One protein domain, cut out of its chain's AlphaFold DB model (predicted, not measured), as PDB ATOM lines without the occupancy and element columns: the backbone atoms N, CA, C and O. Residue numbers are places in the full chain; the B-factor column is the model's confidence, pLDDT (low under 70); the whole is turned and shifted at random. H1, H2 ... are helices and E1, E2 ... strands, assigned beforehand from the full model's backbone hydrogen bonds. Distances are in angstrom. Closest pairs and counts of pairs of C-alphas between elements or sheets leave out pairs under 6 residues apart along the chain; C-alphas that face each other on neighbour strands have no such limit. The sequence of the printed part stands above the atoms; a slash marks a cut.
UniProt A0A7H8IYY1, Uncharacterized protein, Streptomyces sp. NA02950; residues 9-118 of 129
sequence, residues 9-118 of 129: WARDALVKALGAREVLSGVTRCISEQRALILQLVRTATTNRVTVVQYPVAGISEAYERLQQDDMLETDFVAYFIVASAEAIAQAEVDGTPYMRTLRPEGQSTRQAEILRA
ATOM      1  N   TRP A   9     205.989 179.221 258.715       86.75
ATOM      2  CA  TRP A   9     205.601 178.248 259.743       86.75
ATOM      3  C   TRP A   9     206.219 178.547 261.117       86.75
ATOM      4  O   TRP A   9     205.566 178.348 262.139       86.75
ATOM      5  N   ALA A  10     207.462 179.040 261.151       86.62
ATOM      6  CA  ALA A  10     208.172 179.320 262.395       86.62
ATOM      7  C   ALA A  10     207.615 180.573 263.077       86.62
ATOM      8  O   ALA A  10     207.534 180.623 264.301       86.62
ATOM      9  N   ARG A  11     207.184 181.569 262.288       84.56
ATOM     10  CA  ARG A  11     206.511 182.766 262.807       84.56
ATOM     11  C   ARG A  11     205.167 182.402 263.431       84.56
ATOM     12  O   ARG A  11     204.907 182.798 264.562       84.56
ATOM     13  N   ASP A  12     204.345 181.632 262.723       87.44
ATOM     14  CA  ASP A  12     203.015 181.245 263.207       87.44
ATOM     15  C   ASP A  12     203.107 180.382 264.467       87.44
ATOM     16  O   ASP A  12     202.357 180.571 265.425       87.44
ATOM     17  N   ALA A  13     204.055 179.445 264.484       89.88
ATOM     18  CA  ALA A  13     204.293 178.604 265.642       89.88
ATOM     19  C   ALA A  13     204.843 179.400 266.835       89.88
ATOM     20  O   ALA A  13     204.413 179.151 267.957       89.88
ATOM     21  N   LEU A  14     205.705 180.399 266.610       88.38
ATOM     22  CA  LEU A  14     206.167 181.292 267.674       88.38
ATOM     23  C   LEU A  14     205.012 182.108 268.265       88.38
ATOM     24  O   LEU A  14     204.876 182.167 269.482       88.38
ATOM     25  N   VAL A  15     204.152 182.698 267.431       87.12
ATOM     26  CA  VAL A  15     202.983 183.459 267.909       87.12
ATOM     27  C   VAL A  15     202.071 182.577 268.767       87.12
ATOM     28  O   VAL A  15     201.655 182.992 269.846       87.12
ATOM     29  N   LYS A  16     201.809 181.337 268.332       89.19
ATOM     30  CA  LYS A  16     201.033 180.365 269.120       89.19
ATOM     31  C   LYS A  16     201.731 179.993 270.427       89.19
ATOM     32  O   LYS A  16     201.073 179.950 271.462       89.19
ATOM     33  N   ALA A  17     203.042 179.753 270.387       89.69
ATOM     34  CA  ALA A  17     203.837 179.413 271.562       89.69
ATOM     35  C   ALA A  17     203.758 180.513 272.624       89.69
ATOM     36  O   ALA A  17     203.493 180.221 273.782       89.69
ATOM     37  N   LEU A  18     203.905 181.779 272.230       86.88
ATOM     38  CA  LEU A  18     203.822 182.922 273.144       86.88
ATOM     39  C   LEU A  18     202.420 183.128 273.737       86.88
ATOM     40  O   LEU A  18     202.291 183.797 274.754       86.88
ATOM     41  N   GLY A  19     201.374 182.557 273.135       84.75
ATOM     42  CA  GLY A  19     200.029 182.526 273.712       84.75
ATOM     43  C   GLY A  19     199.799 181.388 274.716       84.75
ATOM     44  O   GLY A  19     198.787 181.398 275.415       84.75
ATOM     45  N   ALA A  20     200.700 180.404 274.798       87.62
ATOM     46  CA  ALA A  20     200.558 179.255 275.688       87.62
ATOM     47  C   ALA A  20     200.999 179.592 277.122       87.62
ATOM     48  O   ALA A  20     202.044 180.211 277.343       87.62
ATOM     49  N   ARG A  21     200.226 179.142 278.119       89.12
ATOM     50  CA  ARG A  21     200.456 179.455 279.542       89.12
ATOM     51  C   ARG A  21     201.820 178.966 280.030       89.12
ATOM     52  O   ARG A  21     202.491 179.664 280.788       89.12
ATOM     53  N   GLU A  22     202.234 177.786 279.591       89.94
ATOM     54  CA  GLU A  22     203.497 177.152 279.970       89.94
ATOM     55  C   GLU A  22     204.702 177.952 279.459       89.94
ATOM     56  O   GLU A  22     205.711 178.077 280.154       89.94
ATOM     57  N   VAL A  23     204.595 178.533 278.261       90.56
ATOM     58  CA  VAL A  23     205.638 179.387 277.676       90.56
ATOM     59  C   VAL A  23     205.650 180.749 278.352       90.56
ATOM     60  O   VAL A  23     206.710 181.230 278.741       90.56
ATOM     61  N   LEU A  24     204.480 181.347 278.585       90.00
ATOM     62  CA  LEU A  24     204.371 182.609 279.319       90.00
ATOM     63  C   LEU A  24     204.967 182.519 280.730       90.00
ATOM     64  O   LEU A  24     205.612 183.465 281.183       90.00
ATOM     65  N   SER A  25     204.811 181.380 281.410       91.00
ATOM     66  CA  SER A  25     205.450 181.139 282.710       91.00
ATOM     67  C   SER A  25     206.977 181.121 282.599       91.00
ATOM     68  O   SER A  25     207.655 181.709 283.442       91.00
ATOM     69  N   GLY A  26     207.525 180.475 281.566       91.44
ATOM     70  CA  GLY A  26     208.966 180.454 281.300       91.44
ATOM     71  C   GLY A  26     209.517 181.843 280.980       91.44
ATOM     72  O   GLY A  26     210.524 182.257 281.554       91.44
ATOM     73  N   VAL A  27     208.813 182.604 280.139       91.00
ATOM     74  CA  VAL A  27     209.152 183.996 279.803       91.00
ATOM     75  C   VAL A  27     209.116 184.890 281.044       91.00
ATOM     76  O   VAL A  27     210.052 185.647 281.284       91.00
ATOM     77  N   THR A  28     208.075 184.775 281.870       90.69
ATOM     78  CA  THR A  28     207.961 185.548 283.119       90.69
ATOM     79  C   THR A  28     209.137 185.261 284.049       90.69
ATOM     80  O   THR A  28     209.758 186.191 284.563       90.69
ATOM     81  N   ARG A  29     209.494 183.981 284.215       91.50
ATOM     82  CA  ARG A  29     210.641 183.576 285.029       91.50
ATOM     83  C   ARG A  29     211.952 184.145 284.482       91.50
ATOM     84  O   ARG A  29     212.710 184.747 285.235       91.50
ATOM     85  N   CYS A  30     212.176 184.013 283.175       91.62
ATOM     86  CA  CYS A  30     213.326 184.570 282.463       91.62
ATOM     87  C   CYS A  30     213.491 186.076 282.717       91.62
ATOM     88  O   CYS A  30     214.601 186.533 282.978       91.62
ATOM     89  N   ILE A  31     212.396 186.837 282.677       90.06
ATOM     90  CA  ILE A  31     212.402 188.274 282.972       90.06
ATOM     91  C   ILE A  31     212.756 188.524 284.440       90.06
ATOM     92  O   ILE A  31     213.649 189.319 284.720       90.06
ATOM     93  N   SER A  32     212.085 187.835 285.368       90.69
ATOM     94  CA  SER A  32     212.284 188.044 286.809       90.69
ATOM     95  C   SER A  32     213.698 187.704 287.281       90.69
ATOM     96  O   SER A  32     214.218 188.355 288.178       90.69
ATOM     97  N   GLU A  33     214.327 186.709 286.654       94.25
ATOM     98  CA  GLU A  33     215.689 186.274 286.967       94.25
ATOM     99  C   GLU A  33     216.754 187.028 286.152       94.25
ATOM    100  O   GLU A  33     217.930 186.708 286.285       94.25
ATOM    101  N   GLN A  34     216.368 188.001 285.312       92.75
ATOM    102  CA  GLN A  34     217.273 188.752 284.424       92.75
ATOM    103  C   GLN A  34     218.103 187.850 283.492       92.75
ATOM    104  O   GLN A  34     219.275 188.088 283.219       92.75
ATOM    105  N   ARG A  35     217.472 186.792 282.981       94.06
ATOM    106  CA  ARG A  35     218.096 185.726 282.184       94.06
ATOM    107  C   ARG A  35     217.649 185.757 280.725       94.06
ATOM    108  O   ARG A  35     217.007 186.716 280.275       94.06
ATOM    109  N   ALA A  36     217.994 184.698 279.996       94.44
ATOM    110  CA  ALA A  36     217.458 184.379 278.684       94.44
ATOM    111  C   ALA A  36     216.807 182.977 278.657       94.44
ATOM    112  O   ALA A  36     216.971 182.144 279.551       94.44
ATOM    113  N   LEU A  37     216.019 182.725 277.619       94.44
ATOM    114  CA  LEU A  37     215.258 181.501 277.412       94.44
ATOM    115  C   LEU A  37     215.310 181.124 275.937       94.44
ATOM    116  O   LEU A  37     214.856 181.885 275.084       94.44
ATOM    117  N   ILE A  38     215.811 179.934 275.624       93.50
ATOM    118  CA  ILE A  38     215.731 179.380 274.274       93.50
ATOM    119  C   ILE A  38     214.334 178.795 274.074       93.50
ATOM    120  O   ILE A  38     213.883 177.969 274.866       93.50
ATOM    121  N   LEU A  39     213.683 179.184 272.982       92.50
ATOM    122  CA  LEU A  39     212.516 178.515 272.424       92.50
ATOM    123  C   LEU A  39     212.955 177.748 271.175       92.50
ATOM    124  O   LEU A  39     213.244 178.349 270.137       92.50
ATOM    125  N   GLN A  40     213.001 176.424 271.282       90.88
ATOM    126  CA  GLN A  40     213.233 175.514 270.164       90.88
ATOM    127  C   GLN A  40     211.880 175.044 269.631       90.88
ATOM    128  O   GLN A  40     211.103 174.414 270.344       90.88
ATOM    129  N   LEU A  41     211.587 175.368 268.377       89.75
ATOM    130  CA  LEU A  41     210.375 174.948 267.689       89.75
ATOM    131  C   LEU A  41     210.738 173.822 266.734       89.75
ATOM    132  O   LEU A  41     211.434 174.065 265.749       89.75
ATOM    133  N   VAL A  42     210.248 172.618 267.013       87.94
ATOM    134  CA  VAL A  42     210.513 171.424 266.206       87.94
ATOM    135  C   VAL A  42     209.254 171.068 265.439       87.94
ATOM    136  O   VAL A  42     208.240 170.685 266.020       87.94
ATOM    137  N   ARG A  43     209.298 171.214 264.117       87.81
ATOM    138  CA  ARG A  43     208.232 170.779 263.217       87.81
ATOM    139  C   ARG A  43     208.614 169.431 262.624       87.81
ATOM    140  O   ARG A  43     209.510 169.349 261.785       87.81
ATOM    141  N   THR A  44     207.878 168.402 263.021       83.06
ATOM    142  CA  THR A  44     208.087 167.044 262.506       83.06
ATOM    143  C   THR A  44     207.605 166.938 261.061       83.06
ATOM    144  O   THR A  44     206.479 167.341 260.743       83.06
ATOM    145  N   ALA A  45     208.441 166.398 260.170       80.12
ATOM    146  CA  ALA A  45     208.113 166.311 258.744       80.12
ATOM    147  C   ALA A  45     206.892 165.415 258.463       80.12
ATOM    148  O   ALA A  45     206.115 165.694 257.553       80.12
ATOM    149  N   THR A  46     206.691 164.371 259.270       81.00
ATOM    150  CA  THR A  46     205.634 163.365 259.078       81.00
ATOM    151  C   THR A  46     204.255 163.839 259.522       81.00
ATOM    152  O   THR A  46     203.274 163.636 258.812       81.00
ATOM    153  N   THR A  47     204.151 164.472 260.694       80.88
ATOM    154  CA  THR A  47     202.848 164.859 261.268       80.88
ATOM    155  C   THR A  47     202.508 166.327 261.063       80.88
ATOM    156  O   THR A  47     201.392 166.749 261.365       80.88
ATOM    157  N   ASN A  48     203.470 167.122 260.585       81.00
ATOM    158  CA  ASN A  48     203.363 168.571 260.469       81.00
ATOM    159  C   ASN A  48     203.051 169.286 261.804       81.00
ATOM    160  O   ASN A  48     202.674 170.460 261.814       81.00
ATOM    161  N   ARG A  49     203.189 168.591 262.941       85.62
ATOM    162  CA  ARG A  49     202.999 169.159 264.276       85.62
ATOM    163  C   ARG A  49     204.264 169.879 264.706       85.62
ATOM    164  O   ARG A  49     205.367 169.388 264.456       85.62
ATOM    165  N   VAL A  50     204.074 171.017 265.369       89.81
ATOM    166  CA  VAL A  50     205.156 171.784 265.983       89.81
ATOM    167  C   VAL A  50     205.134 171.559 267.485       89.81
ATOM    168  O   VAL A  50     204.116 171.814 268.129       89.81
ATOM    169  N   THR A  51     206.247 171.095 268.034       90.31
ATOM    170  CA  THR A  51     206.501 171.070 269.472       90.31
ATOM    171  C   THR A  51     207.387 172.251 269.847       90.31
ATOM    172  O   THR A  51     208.173 172.744 269.036       90.31
ATOM    173  N   VAL A  52     207.220 172.744 271.072       90.75
ATOM    174  CA  VAL A  52     208.004 173.857 271.610       90.75
ATOM    175  C   VAL A  52     208.741 173.350 272.830       90.75
ATOM    176  O   VAL A  52     208.113 172.880 273.778       90.75
ATOM    177  N   VAL A  53     210.063 173.460 272.807       91.38
ATOM    178  CA  VAL A  53     210.927 173.121 273.933       91.38
ATOM    179  C   VAL A  53     211.558 174.398 274.471       91.38
ATOM    180  O   VAL A  53     211.930 175.294 273.711       91.38
ATOM    181  N   GLN A  54     211.617 174.501 275.797       93.44
ATOM    182  CA  GLN A  54     212.087 175.673 276.524       93.44
ATOM    183  C   GLN A  54     213.381 175.330 277.265       93.44
ATOM    184  O   GLN A  54     213.375 174.420 278.093       93.44
ATOM    185  N   TYR A  55     214.459 176.079 277.023       93.44
ATOM    186  CA  TYR A  55     215.724 175.906 277.746       93.44
ATOM    187  C   TYR A  55     216.147 177.219 278.413       93.44
ATOM    188  O   TYR A  55     216.537 178.154 277.709       93.44
ATOM    189  N   PRO A  56     216.054 177.336 279.749       94.19
ATOM    190  CA  PRO A  56     216.548 178.513 280.452       94.19
ATOM    191  C   PRO A  56     218.079 178.563 280.384       94.19
ATOM    192  O   PRO A  56     218.745 177.538 280.535       94.19
ATOM    193  N   VAL A  57     218.618 179.761 280.178       94.69
ATOM    194  CA  VAL A  57     220.055 180.039 280.045       94.69
ATOM    195  C   VAL A  57     220.386 181.360 280.741       94.69
ATOM    196  O   VAL A  57     219.526 182.229 280.886       94.69
ATOM    197  N   ALA A  58     221.624 181.538 281.193       94.00
ATOM    198  CA  ALA A  58     222.055 182.746 281.889       94.00
ATOM    199  C   ALA A  58     221.979 183.992 280.993       94.00
ATOM    200  O   ALA A  58     221.619 185.064 281.468       94.00
ATOM    201  N   GLY A  59     222.252 183.847 279.693       93.00
ATOM    202  CA  GLY A  59     222.256 184.957 278.744       93.00
ATOM    203  C   GLY A  59     222.311 184.508 277.285       93.00
ATOM    204  O   GLY A  59     222.228 183.321 276.971       93.00
ATOM    205  N   ILE A  60     222.442 185.479 276.380       91.88
ATOM    206  CA  ILE A  60     222.421 185.248 274.925       91.88
ATOM    207  C   ILE A  60     223.677 184.489 274.465       91.88
ATOM    208  O   ILE A  60     223.576 183.617 273.605       91.88
ATOM    209  N   SER A  61     224.839 184.760 275.067       90.00
ATOM    210  CA  SER A  61     226.097 184.067 274.760       90.00
ATOM    211  C   SER A  61     226.011 182.567 275.076       90.00
ATOM    212  O   SER A  61     226.254 181.745 274.193       90.00
ATOM    213  N   GLU A  62     225.538 182.201 276.276       91.38
ATOM    214  CA  GLU A  62     225.296 180.793 276.648       91.38
ATOM    215  C   GLU A  62     224.254 180.150 275.725       91.38
ATOM    216  O   GLU A  62     224.410 179.002 275.306       91.38
ATOM    217  N   ALA A  63     223.200 180.893 275.359       89.75
ATOM    218  CA  ALA A  63     222.212 180.401 274.411       89.75
ATOM    219  C   ALA A  63     222.887 179.936 273.114       89.75
ATOM    220  O   ALA A  63     222.580 178.859 272.610       89.75
ATOM    221  N   TYR A  64     223.840 180.713 272.597       85.62
ATOM    222  CA  TYR A  64     224.583 180.336 271.403       85.62
ATOM    223  C   TYR A  64     225.492 179.141 271.597       85.62
ATOM    224  O   TYR A  64     225.510 178.290 270.713       85.62
ATOM    225  N   GLU A  65     226.210 179.037 272.708       87.25
ATOM    226  CA  GLU A  65     227.039 177.863 272.996       87.25
ATOM    227  C   GLU A  65     226.202 176.580 272.978       87.25
ATOM    228  O   GLU A  65     226.558 175.611 272.307       87.25
ATOM    229  N   ARG A  66     225.025 176.618 273.609       85.94
ATOM    230  CA  ARG A  66     224.085 175.493 273.650       85.94
ATOM    231  C   ARG A  66     223.581 175.099 272.264       85.94
ATOM    232  O   ARG A  66     223.567 173.923 271.919       85.94
ATOM    233  N   LEU A  67     223.232 176.084 271.434       80.56
ATOM    234  CA  LEU A  67     222.776 175.852 270.059       80.56
ATOM    235  C   LEU A  67     223.862 175.274 269.142       80.56
ATOM    236  O   LEU A  67     223.543 174.728 268.089       80.56
ATOM    237  N   GLN A  68     225.143 175.407 269.497       73.75
ATOM    238  CA  GLN A  68     226.242 174.803 268.741       73.75
ATOM    239  C   GLN A  68     226.464 173.324 269.072       73.75
ATOM    240  O   GLN A  68     227.117 172.648 268.278       73.75
ATOM    241  N   GLN A  69     225.962 172.867 270.221       69.31
ATOM    242  CA  GLN A  69     226.124 171.510 270.748       69.31
ATOM    243  C   GLN A  69     224.918 170.604 270.461       69.31
ATOM    244  O   GLN A  69     224.981 169.412 270.743       69.31
ATOM    245  N   ASP A  70     223.821 171.156 269.940       66.50
ATOM    246  CA  ASP A  70     222.601 170.397 269.668       66.50
ATOM    247  C   ASP A  70     222.760 169.608 268.350       66.50
ATOM    248  O   ASP A  70     222.645 170.165 267.250       66.50
ATOM    249  N   ASP A  71     223.082 168.315 268.468       56.78
ATOM    250  CA  ASP A  71     223.167 167.360 267.357       56.78
ATOM    251  C   ASP A  71     221.761 167.091 266.801       56.78
ATOM    252  O   ASP A  71     221.024 166.203 267.230       56.78
ATOM    253  N   MET A  72     221.353 167.925 265.850       59.09
ATOM    254  CA  MET A  72     220.021 167.881 265.260       59.09
ATOM    255  C   MET A  72     219.816 166.645 264.374       59.09
ATOM    256  O   MET A  72     220.603 166.387 263.463       59.09
ATOM    257  N   LEU A  73     218.703 165.932 264.578       53.97
ATOM    258  CA  LEU A  73     218.235 164.876 263.675       53.97
ATOM    259  C   LEU A  73     217.870 165.470 262.301       53.97
ATOM    260  O   LEU A  73     217.092 166.420 262.216       53.97
ATOM    261  N   GLU A  74     218.391 164.877 261.222       58.22
ATOM    262  CA  GLU A  74     218.292 165.381 259.836       58.22
ATOM    263  C   GLU A  74     216.854 165.512 259.288       58.22
ATOM    264  O   GLU A  74     216.635 166.150 258.258       58.22
ATOM    265  N   THR A  75     215.858 164.907 259.941       59.31
ATOM    266  CA  THR A  75     214.488 164.789 259.414       59.31
ATOM    267  C   THR A  75     213.514 165.874 259.877       59.31
ATOM    268  O   THR A  75     212.415 165.956 259.326       59.31
ATOM    269  N   ASP A  76     213.879 166.703 260.858       73.50
ATOM    270  CA  ASP A  76     212.975 167.702 261.440       73.50
ATOM    271  C   ASP A  76     213.325 169.137 261.026       73.50
ATOM    272  O   ASP A  76     214.486 169.524 260.897       73.50
ATOM    273  N   PHE A  77     212.298 169.974 260.843       82.75
ATOM    274  CA  PHE A  77     212.504 171.404 260.621       82.75
ATOM    275  C   PHE A  77     212.557 172.118 261.963       82.75
ATOM    276  O   PHE A  77     211.563 172.137 262.691       82.75
ATOM    277  N   VAL A  78     213.685 172.758 262.268       83.44
ATOM    278  CA  VAL A  78     213.875 173.418 263.564       83.44
ATOM    279  C   VAL A  78     214.140 174.909 263.426       83.44
ATOM    280  O   VAL A  78     214.860 175.366 262.535       83.44
ATOM    281  N   ALA A  79     213.512 175.678 264.314       85.75
ATOM    282  CA  ALA A  79     213.731 177.105 264.472       85.75
ATOM    283  C   ALA A  79     214.036 177.431 265.936       85.75
ATOM    284  O   ALA A  79     213.365 176.940 266.839       85.75
ATOM    285  N   TYR A  80     215.019 178.303 266.149       87.62
ATOM    286  CA  TYR A  80     215.448 178.740 267.472       87.62
ATOM    287  C   TYR A  80     215.202 180.230 267.656       87.62
ATOM    288  O   TYR A  80     215.600 181.054 266.822       87.62
ATOM    289  N   PHE A  81     214.590 180.570 268.780       90.31
ATOM    290  CA  PHE A  81     214.442 181.937 269.253       90.31
ATOM    291  C   PHE A  81     214.992 182.042 270.662       90.31
ATOM    292  O   PHE A  81     214.988 181.071 271.411       90.31
ATOM    293  N   ILE A  82     215.453 183.228 271.021       92.00
ATOM    294  CA  ILE A  82     215.927 183.537 272.360       92.00
ATOM    295  C   ILE A  82     215.025 184.638 272.890       92.00
ATOM    296  O   ILE A  82     214.990 185.722 272.327       92.00
ATOM    297  N   VAL A  83     214.284 184.377 273.954       92.12
ATOM    298  CA  VAL A  83     213.617 185.430 274.715       92.12
ATOM    299  C   VAL A  83     214.612 185.919 275.755       92.12
ATOM    300  O   VAL A  83     215.126 185.112 276.519       92.12
ATOM    301  N   ALA A  84     214.932 187.209 275.766       92.19
ATOM    302  CA  ALA A  84     215.962 187.764 276.641       92.19
ATOM    303  C   ALA A  84     215.437 188.975 277.405       92.19
ATOM    304  O   ALA A  84     214.743 189.816 276.831       92.19
ATOM    305  N   SER A  85     215.785 189.066 278.689       91.94
ATOM    306  CA  SER A  85     215.564 190.272 279.491       91.94
ATOM    307  C   SER A  85     216.417 191.451 278.995       91.94
ATOM    308  O   SER A  85     217.413 191.256 278.297       91.94
ATOM    309  N   ALA A  86     216.057 192.678 279.382       90.31
ATOM    310  CA  ALA A  86     216.835 193.877 279.051       90.31
ATOM    311  C   ALA A  86     218.307 193.792 279.503       90.31
ATOM    312  O   ALA A  86     219.191 194.188 278.748       90.31
ATOM    313  N   GLU A  87     218.569 193.227 280.685       91.25
ATOM    314  CA  GLU A  87     219.928 193.062 281.222       91.25
ATOM    315  C   GLU A  87     220.750 192.078 280.381       91.25
ATOM    316  O   GLU A  87     221.867 192.380 279.966       91.25
ATOM    317  N   ALA A  88     220.163 190.928 280.033       92.56
ATOM    318  CA  ALA A  88     220.817 189.940 279.178       92.56
ATOM    319  C   ALA A  88     221.142 190.503 277.780       92.56
ATOM    320  O   ALA A  88     222.144 190.116 277.179       92.56
ATOM    321  N   ILE A  89     220.312 191.418 277.266       91.38
ATOM    322  CA  ILE A  89     220.563 192.136 276.008       91.38
ATOM    323  C   ILE A  89     221.705 193.134 276.172       91.38
ATOM    324  O   ILE A  89     222.607 193.133 275.342       91.38
ATOM    325  N   ALA A  90     221.695 193.947 277.232       91.19
ATOM    326  CA  ALA A  90     222.759 194.911 277.498       91.19
ATOM    327  C   ALA A  90     224.125 194.217 277.609       91.19
ATOM    328  O   ALA A  90     225.091 194.653 276.982       91.19
ATOM    329  N   GLN A  91     224.193 193.085 278.316       93.00
ATOM    330  CA  GLN A  91     225.417 192.291 278.403       93.00
ATOM    331  C   GLN A  91     225.855 191.759 277.031       93.00
ATOM    332  O   GLN A  91     227.022 191.864 276.674       93.00
ATOM    333  N   ALA A  92     224.925 191.251 276.219       91.19
ATOM    334  CA  ALA A  92     225.246 190.788 274.870       91.19
ATOM    335  C   ALA A  92     225.748 191.913 273.951       91.19
ATOM    336  O   ALA A  92     226.610 191.662 273.108       91.19
ATOM    337  N   GLU A  93     225.237 193.139 274.103       91.00
ATOM    338  CA  GLU A  93     225.725 194.324 273.384       91.00
ATOM    339  C   GLU A  93     227.162 194.673 273.802       91.00
ATOM    340  O   GLU A  93     227.994 194.936 272.931       91.00
ATOM    341  N   VAL A  94     227.481 194.598 275.101       93.62
ATOM    342  CA  VAL A  94     228.851 194.771 275.627       93.62
ATOM    343  C   VAL A  94     229.795 193.691 275.096       93.62
ATOM    344  O   VAL A  94     230.902 194.001 274.656       93.62
ATOM    345  N   ASP A  95     229.338 192.440 275.067       89.12
ATOM    346  CA  ASP A  95     230.117 191.290 274.598       89.12
ATOM    347  C   ASP A  95     230.268 191.251 273.063       89.12
ATOM    348  O   ASP A  95     230.955 190.383 272.522       89.12
ATOM    349  N   GLY A  96     229.598 192.147 272.327       87.94
ATOM    350  CA  GLY A  96     229.589 192.146 270.861       87.94
ATOM    351  C   GLY A  96     228.877 190.930 270.256       87.94
ATOM    352  O   GLY A  96     229.156 190.529 269.122       87.94
ATOM    353  N   THR A  97     227.958 190.324 271.006       87.44
ATOM    354  CA  THR A  97     227.254 189.104 270.620       87.44
ATOM    355  C   THR A  97     226.211 189.409 269.534       87.44
ATOM    356  O   THR A  97     225.284 190.187 269.758       87.44
ATOM    357  N   PRO A  98     226.304 188.803 268.335       84.88
ATOM    358  CA  PRO A  98     225.420 189.140 267.224       84.88
ATOM    359  C   PRO A  98     224.023 188.540 267.411       84.88
ATOM    360  O   PRO A  98     223.880 187.343 267.643       84.88
ATOM    361  N   TYR A  99     222.969 189.328 267.217       86.38
ATOM    362  CA  TYR A  99     221.581 188.851 267.184       86.38
ATOM    363  C   TYR A  99     220.718 189.729 266.273       86.38
ATOM    364  O   TYR A  99     221.103 190.824 265.870       86.38
ATOM    365  N   MET A 100     219.514 189.250 265.956       85.00
ATOM    366  CA  MET A 100     218.491 190.034 265.265       85.00
ATOM    367  C   MET A 100     217.234 190.077 266.125       85.00
ATOM    368  O   MET A 100     216.705 189.028 266.490       85.00
ATOM    369  N   ARG A 101     216.747 191.280 266.442       86.06
ATOM    370  CA  ARG A 101     215.459 191.445 267.127       86.06
ATOM    371  C   ARG A 101     214.335 190.989 266.195       86.06
ATOM    372  O   ARG A 101     214.359 191.272 264.997       86.06
ATOM    373  N   THR A 102     213.386 190.237 266.733       80.12
ATOM    374  CA  THR A 102     212.241 189.698 265.991       80.12
ATOM    375  C   THR A 102     210.951 190.364 266.459       80.12
ATOM    376  O   THR A 102     210.973 191.537 266.811       80.12
ATOM    377  N   LEU A 103     209.825 189.650 266.379       66.38
ATOM    378  CA  LEU A 103     208.480 190.131 266.680       66.38
ATOM    379  C   LEU A 103     208.452 191.102 267.870       66.38
ATOM    380  O   LEU A 103     208.811 190.731 268.982       66.38
ATOM    381  N   ARG A 104     207.917 192.305 267.642       58.75
ATOM    382  CA  ARG A 104     207.230 193.063 268.690       58.75
ATOM    383  C   ARG A 104     205.754 192.708 268.567       58.75
ATOM    384  O   ARG A 104     205.146 193.140 267.587       58.75
ATOM    385  N   PRO A 105     205.177 191.874 269.444       50.31
ATOM    386  CA  PRO A 105     203.743 191.645 269.393       50.31
ATOM    387  C   PRO A 105     203.024 192.987 269.599       50.31
ATOM    388  O   PRO A 105     203.199 193.644 270.625       50.31
ATOM    389  N   GLU A 106     202.244 193.427 268.609       44.69
ATOM    390  CA  GLU A 106     201.357 194.579 268.778       44.69
ATOM    391  C   GLU A 106     200.371 194.276 269.914       44.69
ATOM    392  O   GLU A 106     199.741 193.220 269.949       44.69
ATOM    393  N   GLY A 107     200.264 195.189 270.882       45.25
ATOM    394  CA  GLY A 107     199.268 195.105 271.953       45.25
ATOM    395  C   GLY A 107     199.607 194.204 273.146       45.25
ATOM    396  O   GLY A 107     198.854 194.222 274.116       45.25
ATOM    397  N   GLN A 108     200.735 193.483 273.156       46.12
ATOM    398  CA  GLN A 108     201.211 192.796 274.364       46.12
ATOM    399  C   GLN A 108     202.493 193.439 274.879       46.12
ATOM    400  O   GLN A 108     203.560 193.371 274.277       46.12
ATOM    401  N   SER A 109     202.374 194.072 276.041       43.81
ATOM    402  CA  SER A 109     203.496 194.570 276.821       43.81
ATOM    403  C   SER A 109     204.296 193.394 277.404       43.81
ATOM    404  O   SER A 109     204.267 193.157 278.608       43.81
ATOM    405  N   THR A 110     205.108 192.714 276.594       52.69
ATOM    406  CA  THR A 110     206.337 192.074 277.093       52.69
ATOM    407  C   THR A 110     207.405 193.153 277.295       52.69
ATOM    408  O   THR A 110     208.524 193.018 276.822       52.69
ATOM    409  N   ARG A 111     207.069 194.271 277.966       51.59
ATOM    410  CA  ARG A 111     207.884 195.506 278.065       51.59
ATOM    411  C   ARG A 111     209.294 195.311 278.657       51.59
ATOM    412  O   ARG A 111     210.028 196.283 278.758       51.59
ATOM    413  N   GLN A 112     209.668 194.093 279.043       63.97
ATOM    414  CA  GLN A 112     210.955 193.755 279.648       63.97
ATOM    415  C   GLN A 112     211.709 192.613 278.949       63.97
ATOM    416  O   GLN A 112     212.862 192.380 279.305       63.97
ATOM    417  N   ALA A 113     211.104 191.921 277.971       74.44
ATOM    418  CA  ALA A 113     211.798 190.901 277.188       74.44
ATOM    419  C   ALA A 113     211.654 191.125 275.686       74.44
ATOM    420  O   ALA A 113     210.558 191.375 275.181       74.44
ATOM    421  N   GLU A 114     212.766 190.965 274.978       87.12
ATOM    422  CA  GLU A 114     212.805 190.959 273.521       87.12
ATOM    423  C   GLU A 114     212.947 189.524 273.023       87.12
ATOM    424  O   GLU A 114     213.617 188.690 273.636       87.12
ATOM    425  N   ILE A 115     212.332 189.245 271.877       87.88
ATOM    426  CA  ILE A 115     212.500 187.967 271.193       87.88
ATOM    427  C   ILE A 115     213.553 188.155 270.120       87.88
ATOM    428  O   ILE A 115     213.364 188.882 269.144       87.88
ATOM    429  N   LEU A 116     214.664 187.473 270.292       87.19
ATOM    430  CA  LEU A 116     215.813 187.502 269.424       87.19
ATOM    431  C   LEU A 116     215.849 186.241 268.583       87.19
ATOM    432  O   LEU A 116     215.387 185.163 268.960       87.19
ATOM    433  N   ARG A 117     216.440 186.384 267.413       83.38
ATOM    434  CA  ARG A 117     216.696 185.273 266.530       83.38
ATOM    435  C   ARG A 117     218.106 184.769 266.720       83.38
ATOM    436  O   ARG A 117     219.057 185.538 266.575       83.38
ATOM    437  N   ALA A 118     218.206 183.456 266.865       75.94
ATOM    438  CA  ALA A 118     219.476 182.785 266.756       75.94
ATOM    439  C   ALA A 118     219.922 182.624 265.287       75.94
ATOM    440  O   ALA A 118     219.097 182.392 264.392       75.94
TER     441      ALA A 118
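What this domain is: This is residues 9 to 118 of the 129 residues of an uncharacterized protein of Streptomyces sp. NA02950 (UniProt A0A7H8IYY1). A strongly twisted sheet of four antiparallel strands, in the order E2, E1, E3, E4, has helices on both faces and makes three layers: H1 and H2 cover one face, H3 the other. H4 stands up on H3's face where E3 ends, and a long loop follows it, of which residues 100 to 101 pair with residues 116 to 117 of E4. The printed part has 110 residues, with named elements in the order H1 H2 E1 E2 H3 E3 H4 E4, class mixed. It is compact, with a radius of gyration of the C-alphas of 13.6 A and spans of 41 by 33 by 20 A.

How they stand to each other: H1, residues 9 to 18, and H2, residues 21 to 32, are close but not clearly touching; their closest C-alphas, Leu 18 and Leu 24, are 6.2 A apart. H2 runs along E1, residues 36 to 44, at 4 degrees on the local plane. E1 and E2, residues 50 to 57, form a hairpin, with N 38 and O 55 2.8 A apart. H3, residues 60 to 69, is over E1 at a height over the sheet of 9.1 A. E3, residues 76 to 85, is antiparallel to E1, with N 39 and O 81 2.8 A apart. E2, H3 and E3 form a split strand-helix-strand unit, its strands running the same way with E1 between them, and a right-handed crossover. H4, residues 86 to 94, touches H3, with the closest C-alphas, Ile 60 and Ala 92, 6.2 A apart. E4, residues 113 to 117, is antiparallel to E3, with N 82 and O 116 2.8 A apart. Every O i to N i+4 pair is within hydrogen-bond range in H1, H2, H3 and H4.

Where its parts are: H1 begins at C-alpha 9 (205.601, 178.248, 259.743) and E4 ends at C-alpha 117 (216.696, 185.273, 266.530). From first to last C-alpha, H2 is 16.3 A, E1 25.5 A, E2 22.1 A and E3 29.0 A.

The domain as a whole: The farthest C-alphas, Thr 46 and Val 94, are 42.4 A apart. The printed part has no cut. The H4 to E4 link is long. Residues 69 to 75 and 103 to 112 have pLDDT under 70.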